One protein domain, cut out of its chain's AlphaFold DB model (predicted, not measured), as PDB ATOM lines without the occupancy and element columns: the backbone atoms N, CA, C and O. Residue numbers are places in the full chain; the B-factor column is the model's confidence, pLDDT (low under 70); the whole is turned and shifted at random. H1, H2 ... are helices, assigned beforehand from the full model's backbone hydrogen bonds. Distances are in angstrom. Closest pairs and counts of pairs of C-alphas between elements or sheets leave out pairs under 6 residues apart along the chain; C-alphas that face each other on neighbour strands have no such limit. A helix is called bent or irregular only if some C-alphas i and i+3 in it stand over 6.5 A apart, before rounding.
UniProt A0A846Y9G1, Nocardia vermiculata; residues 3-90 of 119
ATOM      1  N   ALA A   3     -43.837  25.465 -19.960       72.69
ATOM      2  CA  ALA A   3     -44.977  26.001 -20.713       72.69
ATOM      3  C   ALA A   3     -45.154  25.379 -22.113       72.69
ATOM      4  O   ALA A   3     -46.246  25.410 -22.661       72.69
ATOM      5  N   THR A   4     -44.088  24.812 -22.685       71.06
ATOM      6  CA  THR A   4     -44.081  24.201 -24.023       71.06
ATOM      7  C   THR A   4     -44.177  22.675 -23.969       71.06
ATOM      8  O   THR A   4     -43.977  22.025 -24.986       71.06
ATOM      9  N   GLY A   5     -44.397  22.085 -22.785       75.50
ATOM     10  CA  GLY A   5     -44.473  20.629 -22.598       75.50
ATOM     11  C   GLY A   5     -43.148  19.877 -22.787       75.50
ATOM     12  O   GLY A   5     -43.101  18.666 -22.614       75.50
ATOM     13  N   SER A   6     -42.050  20.576 -23.086       75.75
ATOM     14  CA  SER A   6     -40.752  19.979 -23.422       75.75
ATOM     15  C   SER A   6     -39.842  19.745 -22.214       75.75
ATOM     16  O   SER A   6     -38.650  19.486 -22.371       75.75
ATOM     17  N   TRP A   7     -40.378  19.855 -20.994       84.56
ATOM     18  CA  TRP A   7     -39.612  19.650 -19.769       84.56
ATOM     19  C   TRP A   7     -39.269  18.172 -19.561       84.56
ATOM     20  O   TRP A   7     -40.158  17.328 -19.457       84.56
ATOM     21  N   ASN A   8     -37.979  17.865 -19.449       82.50
ATOM     22  CA  ASN A   8     -37.508  16.533 -19.102       82.50
ATOM     23  C   ASN A   8     -37.389  16.398 -17.571       82.50
ATOM     24  O   ASN A   8     -36.685  17.203 -16.959       82.50
ATOM     25  N   PRO A   9     -37.994  15.371 -16.939       87.31
ATOM     26  CA  PRO A   9     -37.830  15.108 -15.507       87.31
ATOM     27  C   PRO A   9     -36.372  14.988 -15.039       87.31
ATOM     28  O   PRO A   9     -36.081  15.302 -13.888       87.31
ATOM     29  N   LEU A  10     -35.442  14.612 -15.928       82.06
ATOM     30  CA  LEU A  10     -34.002  14.598 -15.643       82.06
ATOM     31  C   LEU A  10     -33.442  15.982 -15.266       82.06
ATOM     32  O   LEU A  10     -32.366  16.069 -14.685       82.06
ATOM     33  N   TRP A  11     -34.159  17.067 -15.566       88.19
ATOM     34  CA  TRP A  11     -33.760  18.434 -15.225       88.19
ATOM     35  C   TRP A  11     -34.303  18.913 -13.874       88.19
ATOM     36  O   TRP A  11     -33.935  20.002 -13.437       88.19
ATOM     37  N   ASN A  12     -35.154  18.133 -13.194       91.12
ATOM     38  CA  ASN A  12     -35.715  18.518 -11.893       91.12
ATOM     39  C   ASN A  12     -34.616  18.787 -10.865       91.12
ATOM     40  O   ASN A  12     -34.624  19.831 -10.225       91.12
ATOM     41  N   GLN A  13     -33.633  17.892 -10.783       91.62
ATOM     42  CA  GLN A  13     -32.531  18.004  -9.834       91.62
ATOM     43  C   GLN A  13     -31.651  19.234 -10.101       91.62
ATOM     44  O   GLN A  13     -31.256  19.919  -9.165       91.62
ATOM     45  N   LEU A  14     -31.396  19.561 -11.375       90.81
ATOM     46  CA  LEU A  14     -30.677  20.787 -11.745       90.81
ATOM     47  C   LEU A  14     -31.445  22.029 -11.291       90.81
ATOM     48  O   LEU A  14     -30.861  22.933 -10.699       90.81
ATOM     49  N   TYR A  15     -32.760  22.042 -11.518       93.19
ATOM     50  CA  TYR A  15     -33.614  23.151 -11.110       93.19
ATOM     51  C   TYR A  15     -33.700  23.298  -9.587       93.19
ATOM     52  O   TYR A  15     -33.699  24.417  -9.092       93.19
ATOM     53  N   GLU A  16     -33.779  22.193  -8.843       95.69
ATOM     54  CA  GLU A  16     -33.790  22.203  -7.374       95.69
ATOM     55  C   GLU A  16     -32.479  22.739  -6.787       95.69
ATOM     56  O   GLU A  16     -32.500  23.406  -5.755       95.69
ATOM     57  N   TRP A  17     -31.346  22.459  -7.437       96.75
ATOM     58  CA  TRP A  17     -30.028  22.900  -6.984       96.75
ATOM     59  C   TRP A  17     -29.703  24.345  -7.361       96.75
ATOM     60  O   TRP A  17     -29.185  25.082  -6.526       96.75
ATOM     61  N   ASP A  18     -29.995  24.751  -8.596       96.56
ATOM     62  CA  ASP A  18     -29.763  26.113  -9.075       96.56
ATOM     63  C   ASP A  18     -30.832  26.511 -10.114       96.56
ATOM     64  O   ASP A  18     -30.679  26.268 -11.323       96.56
ATOM     65  N   PRO A  19     -31.941  27.123  -9.660       94.25
ATOM     66  CA  PRO A  19     -33.011  27.565 -10.545       94.25
ATOM     67  C   PRO A  19     -32.553  28.632 -11.544       94.25
ATOM     68  O   PRO A  19     -32.958  28.596 -12.707       94.25
ATOM     69  N   GLU A  20     -31.720  29.584 -11.112       95.31
ATOM     70  CA  GLU A  20     -31.293  30.713 -11.946       95.31
ATOM     71  C   GLU A  20     -30.402  30.228 -13.087       95.31
ATOM     72  O   GLU A  20     -30.624  30.580 -14.252       95.31
ATOM     73  N   TRP A  21     -29.424  29.378 -12.772       94.12
ATOM     74  CA  TRP A  21     -28.578  28.765 -13.784       94.12
ATOM     75  C   TRP A  21     -29.386  27.871 -14.720       94.12
ATOM     76  O   TRP A  21     -29.217  27.963 -15.937       94.12
ATOM     77  N   THR A  22     -30.303  27.057 -14.187       92.88
ATOM     78  CA  THR A  22     -31.118  26.150 -15.006       92.88
ATOM     79  C   THR A  22     -31.965  26.923 -16.012       92.88
ATOM     80  O   THR A  22     -31.970  26.580 -17.194       92.88
ATOM     81  N   GLU A  23     -32.633  28.002 -15.599       90.38
ATOM     82  CA  GLU A  23     -33.414  28.836 -16.523       90.38
ATOM     83  C   GLU A  23     -32.526  29.488 -17.593       90.38
ATOM     84  O   GLU A  23     -32.885  29.493 -18.773       90.38
ATOM     85  N   ARG A  24     -31.329  29.969 -17.229       92.56
ATOM     86  CA  ARG A  24     -30.367  30.530 -18.195       92.56
ATOM     87  C   ARG A  24     -29.858  29.486 -19.188       92.56
ATOM     88  O   ARG A  24     -29.794  29.767 -20.384       92.56
ATOM     89  N   PHE A  25     -29.536  28.284 -18.719       90.88
ATOM     90  CA  PHE A  25     -29.107  27.172 -19.564       90.88
ATOM     91  C   PHE A  25     -30.213  26.761 -20.548       90.88
ATOM     92  O   PHE A  25     -29.971  26.626 -21.749       90.88
ATOM     93  N   MET A  26     -31.456  26.651 -20.071       88.94
ATOM     94  CA  MET A  26     -32.599  26.338 -20.931       88.94
ATOM     95  C   MET A  26     -32.901  27.467 -21.922       88.94
ATOM     96  O   MET A  26     -33.243  27.190 -23.073       88.94
ATOM     97  N   ALA A  27     -32.744  28.731 -21.521       88.31
ATOM     98  CA  ALA A  27     -32.894  29.880 -22.409       88.31
ATOM     99  C   ALA A  27     -31.825  29.895 -23.512       88.31
ATOM    100  O   ALA A  27     -32.153  30.166 -24.669       88.31
ATOM    101  N   MET A  28     -30.574  29.550 -23.190       90.38
ATOM    102  CA  MET A  28     -29.496  29.408 -24.174       90.38
ATOM    103  C   MET A  28     -29.871  28.393 -25.261       90.38
ATOM    104  O   MET A  28     -29.720  28.691 -26.443       90.38
ATOM    105  N   HIS A  29     -30.417  27.237 -24.875       84.69
ATOM    106  CA  HIS A  29     -30.894  26.228 -25.823       84.69
ATOM    107  C   HIS A  29     -32.145  26.682 -26.598       84.69
ATOM    108  O   HIS A  29     -32.253  26.460 -27.801       84.69
ATOM    109  N   ALA A  30     -33.110  27.324 -25.935       85.44
ATOM    110  CA  ALA A  30     -34.375  27.724 -26.555       85.44
ATOM    111  C   ALA A  30     -34.234  28.910 -27.524       85.44
ATOM    112  O   ALA A  30     -34.990  29.003 -28.488       85.44
ATOM    113  N   THR A  31     -33.272  29.808 -27.293       87.12
ATOM    114  CA  THR A  31     -33.059  31.020 -28.100       87.12
ATOM    115  C   THR A  31     -32.873  30.744 -29.597       87.12
ATOM    116  O   THR A  31     -33.583  31.367 -30.388       87.12
ATOM    117  N   PRO A  32     -31.964  29.854 -30.044       84.56
ATOM    118  CA  PRO A  32     -31.800  29.577 -31.470       84.56
ATOM    119  C   PRO A  32     -33.057  28.961 -32.095       84.56
ATOM    120  O   PRO A  32     -33.407  29.327 -33.215       84.56
ATOM    121  N   LEU A  33     -33.771  28.100 -31.362       85.31
ATOM    122  CA  LEU A  33     -35.004  27.466 -31.835       85.31
ATOM    123  C   LEU A  33     -36.151  28.475 -31.973       85.31
ATOM    124  O   LEU A  33     -36.868  28.475 -32.969       85.31
ATOM    125  N   GLY A  34     -36.274  29.396 -31.014       85.00
ATOM    126  CA  GLY A  34     -37.300  30.441 -31.008       85.00
ATOM    127  C   GLY A  34     -37.187  31.448 -32.156       85.00
ATOM    128  O   GLY A  34     -38.145  32.167 -32.421       85.00
ATOM    129  N   ARG A  35     -36.052  31.494 -32.871       88.50
ATOM    130  CA  ARG A  35     -35.904  32.324 -34.078       88.50
ATOM    131  C   ARG A  35     -36.679  31.778 -35.278       88.50
ATOM    132  O   ARG A  35     -36.864  32.519 -36.236       88.50
ATOM    133  N   GLY A  36     -37.082  30.504 -35.256       88.38
ATOM    134  CA  GLY A  36     -37.867  29.891 -36.332       88.38
ATOM    135  C   GLY A  36     -37.155  29.846 -37.688       88.38
ATOM    136  O   GLY A  36     -37.813  29.843 -38.722       88.38
ATOM    137  N   LEU A  37     -35.815  29.852 -37.701       94.44
ATOM    138  CA  LEU A  37     -35.026  29.842 -38.943       94.44
ATOM    139  C   LEU A  37     -35.022  28.476 -39.638       94.44
ATOM    140  O   LEU A  37     -34.770  28.402 -40.838       94.44
ATOM    141  N   PHE A  38     -35.283  27.410 -38.884       94.25
ATOM    142  CA  PHE A  38     -35.411  26.056 -39.401       94.25
ATOM    143  C   PHE A  38     -36.823  25.520 -39.159       94.25
ATOM    144  O   PHE A  38     -37.411  25.835 -38.119       94.25
ATOM    145  N   PRO A  39     -37.347  24.681 -40.073       95.00
ATOM    146  CA  PRO A  39     -38.567  23.923 -39.824       95.00
ATOM    147  C   PRO A  39     -38.438  23.065 -38.552       95.00
ATOM    148  O   PRO A  39     -37.356  22.513 -38.311       95.00
ATOM    149  N   PRO A  40     -39.503  22.920 -37.744       94.12
ATOM    150  CA  PRO A  40     -39.484  22.092 -36.536       94.12
ATOM    151  C   PRO A  40     -39.022  20.650 -36.789       94.12
ATOM    152  O   PRO A  40     -38.238  20.104 -36.019       94.12
ATOM    153  N   GLU A  41     -39.429  20.058 -37.907       96.75
ATOM    154  CA  GLU A  41     -39.057  18.707 -38.333       96.75
ATOM    155  C   GLU A  41     -37.541  18.577 -38.503       96.75
ATOM    156  O   GLU A  41     -36.925  17.614 -38.043       96.75
ATOM    157  N   PHE A  42     -36.922  19.583 -39.128       96.88
ATOM    158  CA  PHE A  42     -35.478  19.619 -39.332       96.88
ATOM    159  C   PHE A  42     -34.725  19.761 -38.008       96.88
ATOM    160  O   PHE A  42     -33.690  19.126 -37.817       96.88
ATOM    161  N   VAL A  43     -35.253  20.558 -37.075       95.88
ATOM    162  CA  VAL A  43     -34.683  20.700 -35.728       95.88
ATOM    163  C   VAL A  43     -34.690  19.364 -34.986       95.88
ATOM    164  O   VAL A  43     -33.682  19.008 -34.373       95.88
ATOM    165  N   GLU A  44     -35.787  18.610 -35.052       97.06
ATOM    166  CA  GLU A  44     -35.877  17.304 -34.395       97.06
ATOM    167  C   GLU A  44     -34.925  16.282 -35.035       97.06
ATOM    168  O   GLU A  44     -34.188  15.608 -34.317       97.06
ATOM    169  N   LEU A  45     -34.840  16.225 -36.370       98.56
ATOM    170  CA  LEU A  45     -33.872  15.376 -37.079       98.56
ATOM    171  C   LEU A  45     -32.417  15.729 -36.736       98.56
ATOM    172  O   LEU A  45     -31.606  14.838 -36.478       98.56
ATOM    173  N   LEU A  46     -32.084  17.022 -36.675       97.50
ATOM    174  CA  LEU A  46     -30.759  17.486 -36.264       97.50
ATOM    175  C   LEU A  46     -30.449  17.089 -34.815       97.50
ATOM    176  O   LEU A  46     -29.335  16.667 -34.507       97.50
ATOM    177  N   SER A  47     -31.437  17.188 -33.930       96.88
ATOM    178  CA  SER A  47     -31.273  16.817 -32.525       96.88
ATOM    179  C   SER A  47     -31.083  15.306 -32.348       96.88
ATOM    180  O   SER A  47     -30.222  14.887 -31.577       96.88
ATOM    181  N   ILE A  48     -31.797  14.480 -33.128       98.50
ATOM    182  CA  ILE A  48     -31.560  13.026 -33.204       98.50
ATOM    183  C   ILE A  48     -30.116  12.747 -33.624       98.50
ATOM    184  O   ILE A  48     -29.461  11.915 -33.000       98.50
ATOM    185  N   ALA A  49     -29.606  13.444 -34.646       98.56
ATOM    186  CA  ALA A  49     -28.238  13.259 -35.122       98.56
ATOM    187  C   ALA A  49     -27.198  13.540 -34.020       98.56
ATOM    188  O   ALA A  49     -26.271  12.753 -33.826       98.56
ATOM    189  N   ILE A  50     -27.372  14.638 -33.276       97.62
ATOM    190  CA  ILE A  50     -26.477  15.034 -32.179       97.62
ATOM    191  C   ILE A  50     -26.496  13.993 -31.053       97.62
ATOM    192  O   ILE A  50     -25.437  13.547 -30.613       97.62
ATOM    193  N   ASP A  51     -27.683  13.571 -30.615       98.06
ATOM    194  CA  ASP A  51     -27.820  12.631 -29.500       98.06
ATOM    195  C   ASP A  51     -27.388  11.202 -29.861       98.06
ATOM    196  O   ASP A  51     -26.878  10.474 -29.004       98.06
ATOM    197  N   ALA A  52     -27.574  10.786 -31.118       98.50
ATOM    198  CA  ALA A  52     -27.245   9.442 -31.591       98.50
ATOM    199  C   ALA A  52     -25.775   9.271 -32.010       98.50
ATOM    200  O   ALA A  52     -25.316   8.133 -32.136       98.50
ATOM    201  N   ALA A  53     -25.031  10.361 -32.220       98.38
ATOM    202  CA  ALA A  53     -23.621  10.304 -32.592       98.38
ATOM    203  C   ALA A  53     -22.810   9.441 -31.607       98.38
ATOM    204  O   ALA A  53     -22.991   9.530 -30.390       98.38
ATOM    205  N   CYS A  54     -21.868   8.633 -32.113       97.12
ATOM    206  CA  CYS A  54     -21.054   7.725 -31.287       97.12
ATOM    207  C   CYS A  54     -20.161   8.447 -30.260       97.12
ATOM    208  O   CYS A  54     -19.706   7.840 -29.294       97.12
ATOM    209  N   THR A  55     -19.945   9.750 -30.441       97.62
ATOM    210  CA  THR A  55     -19.247  10.637 -29.503       97.62
ATOM    211  C   THR A  55     -20.136  11.147 -28.364       97.62
ATOM    212  O   THR A  55     -19.609  11.735 -27.421       97.62
ATOM    213  N   HIS A  56     -21.456  10.931 -28.430       97.94
ATOM    214  CA  HIS A  56     -22.416  11.397 -27.429       97.94
ATOM    215  C   HIS A  56     -23.303  10.277 -26.859       97.94
ATOM    216  O   HIS A  56     -23.327  10.090 -25.644       97.94
ATOM    217  N   MET A  57     -23.997   9.517 -27.713       97.06
ATOM    218  CA  MET A  57     -24.859   8.374 -27.356       97.06
ATOM    219  C   MET A  57     -25.865   8.648 -26.220       97.06
ATOM    220  O   MET A  57     -26.104   7.807 -25.346       97.06
ATOM    221  N   TYR A  58     -26.502   9.819 -26.229       96.75
ATOM    222  CA  TYR A  58     -27.469  10.211 -25.209       96.75
ATOM    223  C   TYR A  58     -28.862   9.618 -25.481       96.75
ATOM    224  O   TYR A  58     -29.772  10.262 -26.002       96.75
ATOM    225  N   SER A  59     -29.052   8.353 -25.085       96.25
ATOM    226  CA  SER A  59     -30.291   7.593 -25.334       96.25
ATOM    227  C   SER A  59     -31.599   8.300 -24.919       96.25
ATOM    228  O   SER A  59     -32.567   8.226 -25.686       96.25
ATOM    229  N   PRO A  60     -31.692   8.997 -23.763       93.81
ATOM    230  CA  PRO A  60     -32.915   9.716 -23.399       93.81
ATOM    231  C   PRO A  60     -33.289  10.811 -24.404       93.81
ATOM    232  O   PRO A  60     -34.470  10.985 -24.708       93.81
ATOM    233  N   GLY A  61     -32.295  11.524 -24.935       93.56
ATOM    234  CA  GLY A  61     -32.487  12.565 -25.935       93.56
ATOM    235  C   GLY A  61     -32.922  11.999 -27.283       93.56
ATOM    236  O   GLY A  61     -33.973  12.402 -27.787       93.56
ATOM    237  N   VAL A  62     -32.250  10.941 -27.766       97.50
ATOM    238  CA  VAL A  62     -32.655  10.204 -28.980       97.50
ATOM    239  C   VAL A  62     -34.129   9.802 -28.910       97.50
ATOM    240  O   VAL A  62     -34.902  10.069 -29.827       97.50
ATOM    241  N   ARG A  63     -34.564   9.199 -27.796       96.06
ATOM    242  CA  ARG A  63     -35.962   8.765 -27.620       96.06
ATOM    243  C   ARG A  63     -36.947   9.932 -27.626       96.06
ATOM    244  O   ARG A  63     -38.038   9.796 -28.178       96.06
ATOM    245  N   ARG A  64     -36.588  11.046 -26.985       94.44
ATOM    246  CA  ARG A  64     -37.425  12.250 -26.918       94.44
ATOM    247  C   ARG A  64     -37.597  12.873 -28.301       94.44
ATOM    248  O   ARG A  64     -38.727  13.149 -28.687       94.44
ATOM    249  N   HIS A  65     -36.506  13.043 -29.038       96.19
ATOM    250  CA  HIS A  65     -36.528  13.698 -30.343       96.19
ATOM    251  C   HIS A  65     -37.128  12.818 -31.445       96.19
ATOM    252  O   HIS A  65     -37.876  13.320 -32.274       96.19
ATOM    253  N   ILE A  66     -36.932  11.491 -31.407       98.31
ATOM    254  CA  ILE A  66     -37.658  10.571 -32.305       98.31
ATOM    255  C   ILE A  66     -39.170  10.688 -32.094       98.31
ATOM    256  O   ILE A  66     -39.921  10.759 -33.061       98.31
ATOM    257  N   ARG A  67     -39.635  10.735 -30.838       97.06
ATOM    258  CA  ARG A  67     -41.065  10.898 -30.544       97.06
ATOM    259  C   ARG A  67     -41.603  12.224 -31.085       97.06
ATOM    260  O   ARG A  67     -42.616  12.209 -31.772       97.06
ATOM    261  N   ALA A  68     -40.913  13.329 -30.811       95.62
ATOM    262  CA  ALA A  68     -41.315  14.651 -31.283       95.62
ATOM    263  C   ALA A  68     -41.323  14.741 -32.821       95.62
ATOM    264  O   ALA A  68     -42.274  15.259 -33.397       95.62
ATOM    265  N   ALA A  69     -40.325  14.164 -33.500       98.06
ATOM    266  CA  ALA A  69     -40.297  14.082 -34.960       98.06
ATOM    267  C   ALA A  69     -41.521  13.331 -35.518       98.06
ATOM    268  O   ALA A  69     -42.173  13.807 -36.444       98.06
ATOM    269  N   LEU A  70     -41.874  12.183 -34.927       98.38
ATOM    270  CA  LEU A  70     -43.054  11.411 -35.333       98.38
ATOM    271  C   LEU A  70     -44.364  12.177 -35.082       98.38
ATOM    272  O   LEU A  70     -45.267  12.125 -35.913       98.38
ATOM    273  N   GLU A  71     -44.466  12.914 -33.972       97.44
ATOM    274  CA  GLU A  71     -45.615  13.782 -33.665       97.44
ATOM    275  C   GLU A  71     -45.759  14.941 -34.667       97.44
ATOM    276  O   GLU A  71     -46.878  15.357 -34.964       97.44
ATOM    277  N   LEU A  72     -44.647  15.413 -35.242       97.25
ATOM    278  CA  LEU A  72     -44.619  16.395 -36.332       97.25
ATOM    279  C   LEU A  72     -44.876  15.781 -37.723       97.25
ATOM    280  O   LEU A  72     -44.891  16.498 -38.717       97.25
ATOM    281  N   GLY A  73     -45.087  14.464 -37.817       98.25
ATOM    282  CA  GLY A  73     -45.359  13.776 -39.082       98.25
ATOM    283  C   GLY A  73     -44.114  13.438 -39.904       98.25
ATOM    284  O   GLY A  73     -44.234  13.126 -41.091       98.25
ATOM    285  N   VAL A  74     -42.921  13.470 -39.299       98.56
ATOM    286  CA  VAL A  74     -41.690  13.026 -39.963       98.56
ATOM    287  C   VAL A  74     -41.788  11.527 -40.265       98.56
ATOM    288  O   VAL A  74     -42.051  10.736 -39.352       98.56
ATOM    289  N   PRO A  75     -41.563  11.100 -41.519       98.44
ATOM    290  CA  PRO A  75     -41.631   9.692 -41.877       98.44
ATOM    291  C   PRO A  75     -40.476   8.912 -41.216       98.44
ATOM    292  O   PRO A  75     -39.346   9.418 -41.178       98.44
ATOM    293  N   PRO A  76     -40.709   7.684 -40.709       98.38
ATOM    294  CA  PRO A  76     -39.670   6.871 -40.071       98.38
ATOM    295  C   PRO A  76     -38.410   6.687 -40.925       98.38
ATOM    296  O   PRO A  76     -37.308   6.610 -40.389       98.38
ATOM    297  N   GLU A  77     -38.556   6.671 -42.248       98.69
ATOM    298  CA  GLU A  77     -37.466   6.559 -43.213       98.69
ATOM    299  C   GLU A  77     -36.457   7.704 -43.064       98.69
ATOM    300  O   GLU A  77     -35.257   7.454 -43.067       98.69
ATOM    301  N   GLN A  78     -36.913   8.946 -42.843       98.75
ATOM    302  CA  GLN A  78     -36.003  10.077 -42.613       98.75
ATOM    303  C   GLN A  78     -35.217   9.922 -41.307       98.75
ATOM    304  O   GLN A  78     -34.036  10.263 -41.252       98.75
ATOM    305  N   ILE A  79     -35.844   9.370 -40.265       98.75
ATOM    306  CA  ILE A  79     -35.184   9.104 -38.981       98.75
ATOM    307  C   ILE A  79     -34.105   8.031 -39.161       98.75
ATOM    308  O   ILE A  79     -32.978   8.213 -38.701       98.75
ATOM    309  N   VAL A  80     -34.425   6.937 -39.860       98.69
ATOM    310  CA  VAL A  80     -33.456   5.876 -40.172       98.69
ATOM    311  C   VAL A  80     -32.292   6.434 -40.986       98.69
ATOM    312  O   VAL A  80     -31.146   6.201 -40.614       98.69
ATOM    313  N   THR A  81     -32.558   7.254 -42.006       98.75
ATOM    314  CA  THR A  81     -31.501   7.907 -42.790       98.75
ATOM    315  C   THR A  81     -30.593   8.780 -41.920       98.75
ATOM    316  O   THR A  81     -29.378   8.756 -42.096       98.75
ATOM    317  N   VAL A  82     -31.122   9.510 -40.931       98.62
ATOM    318  CA  VAL A  82     -30.279  10.248 -39.970       98.62
ATOM    319  C   VAL A  82     -29.373   9.318 -39.166       98.62
ATOM    320  O   VAL A  82     -28.186   9.614 -39.013       98.62
ATOM    321  N   LEU A  83     -29.891   8.186 -38.687       98.56
ATOM    322  CA  LEU A  83     -29.099   7.200 -37.945       98.56
ATOM    323  C   LEU A  83     -27.996   6.574 -38.815       98.56
ATOM    324  O   LEU A  83     -26.860   6.427 -38.363       98.56
ATOM    325  N   GLU A  84     -28.302   6.264 -40.077       98.56
ATOM    326  CA  GLU A  84     -27.321   5.799 -41.063       98.56
ATOM    327  C   GLU A  84     -26.224   6.850 -41.285       98.56
ATOM    328  O   GLU A  84     -25.037   6.522 -41.219       98.56
ATOM    329  N   MET A  85     -26.596   8.125 -41.458       98.38
ATOM    330  CA  MET A  85     -25.648   9.228 -41.653       98.38
ATOM    331  C   MET A  85     -24.703   9.421 -40.463       98.38
ATOM    332  O   MET A  85     -23.519   9.678 -40.665       98.38
ATOM    333  N   VAL A  86     -25.170   9.287 -39.221       98.19
ATOM    334  CA  VAL A  86     -24.278   9.450 -38.055       98.19
ATOM    335  C   VAL A  86     -23.440   8.207 -37.761       98.19
ATOM    336  O   VAL A  86     -22.399   8.313 -37.112       98.19
ATOM    337  N   SER A  87     -23.826   7.035 -38.276       97.75
ATOM    338  CA  SER A  87     -23.058   5.796 -38.094       97.75
ATOM    339  C   SER A  87     -21.661   5.853 -38.730       97.75
ATOM    340  O   SER A  87     -20.727   5.216 -38.237       97.75
ATOM    341  N   VAL A  88     -21.478   6.672 -39.775       97.56
ATOM    342  CA  VAL A  88     -20.194   6.783 -40.483       97.56
ATOM    343  C   VAL A  88     -19.159   7.642 -39.756       97.56
ATOM    344  O   VAL A  88     -18.001   7.634 -40.163       97.56
ATOM    345  N   LEU A  89     -19.510   8.324 -38.656       97.38
ATOM    346  CA  LEU A  89     -18.575   9.158 -37.880       97.38
ATOM    347  C   LEU A  89     -17.309   8.398 -37.438       97.38
ATOM    348  O   LEU A  89     -16.243   8.996 -37.294       97.38
ATOM    349  N   GLY A  90     -17.390   7.071 -37.290       96.75
ATOM    350  CA  GLY A  90     -16.243   6.216 -36.973       96.75
ATOM    351  C   GLY A  90     -15.100   6.272 -37.999       96.75
ATOM    352  O   GLY A  90     -13.949   6.037 -37.633       96.75
TER     353      GLY A  90
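This is residues 3 to 90 of the 119 residues of a protein of Nocardia vermiculata (UniProt A0A846Y9G1). The model has two lobes, an open V of two helices, H1 and H2, which meet at a corner by their link, and a cluster of three helices, H3, H4 and H5, whose centres make a triangle, with H3 touching both H4 and H5. H3 and H4 form a helical hairpin, H5 packs on H3, and the link of residues 35 to 39 joins the V to the cluster, with little contact between the two lobes. The printed part has 88 residues with five named helices, in the order H1 to H5 along the chain, and no named strand; the class is all helix. The whole is only just compact, close to loose, with a radius of gyration of the C-alphas of 14.2 A and spans of 39 by 28 by 19 A.

After residues 3 to 8, H1 takes residues 9 to 17, 13.9 A from first to last C-alpha, and begins with C-alpha 9 at (-37.830, 15.108, -15.507). H2 takes residues 19 to 34, 21.1 A long, with a kink of 28 degrees near residue 28. H3 takes residues 40 to 52, 18.3 A long, with C-alpha 40 at (-39.484, 22.092, -36.536). H4 takes residues 59 to 71, 18.5 A long. H5 takes residues 76 to 90, 23.6 A long, and ends with C-alpha 90 at (-16.243, 6.216, -36.973). H1, H2 and H5 are irregular, but only just: C-alphas 10 and 13 are 6.9 A apart, C-alphas 29 and 32 are 6.6 A apart, and C-alphas 87 and 90 are 6.9 A apart.

H1 and H2 only just touch, with 3 pairs of C-alphas within 8 A, and only at the corner by their link; H2 does so with residues 22 to 23 alone. Their closest C-alphas, of Tyr 15 and Thr 22, are 5.5 A apart, and they run opposite ways at a steep tilt of 45 degrees. H2 and H3 are close but not clearly touching, the closest C-alphas being those of Leu 33 and Val 43, 7.8 A apart. H3 and H4, a hairpin, touch with a shallow tilt of 21 degrees, opposite ways; their closest C-alphas, of Ile 48 and Val 62, are 5.2 A apart. H3 and H5 touch, closest at the C-alphas of Ala 49 and Val 82, 6.1 A apart, and run the same way at 38 degrees, only just a steep tilt. H4 and H5 are close but not clearly touching, with the C-alphas of Ile 66 and Ile 79 closest at 7.3 A. H1 is apart from H3, H4 and H5, and H2 is apart from H4 and H5. In H3 and H4 every O i to N i+4 pair is within hydrogen-bond range; in H1 it is 3 of 5, in H2 10 of 12 and in H5 8 of 11.

The two C-alphas farthest apart, of Trp 17 and Glu 77, are 40.4 A apart. Residues 16 to 21, 27 to 32 and 34 to 39 stand free. The printed part has no cut; the link from H3 to H4 is short, the other links are tight, and there is no long link. The mean pLDDT of the printed part is 93.6, and no printed residue is under 70.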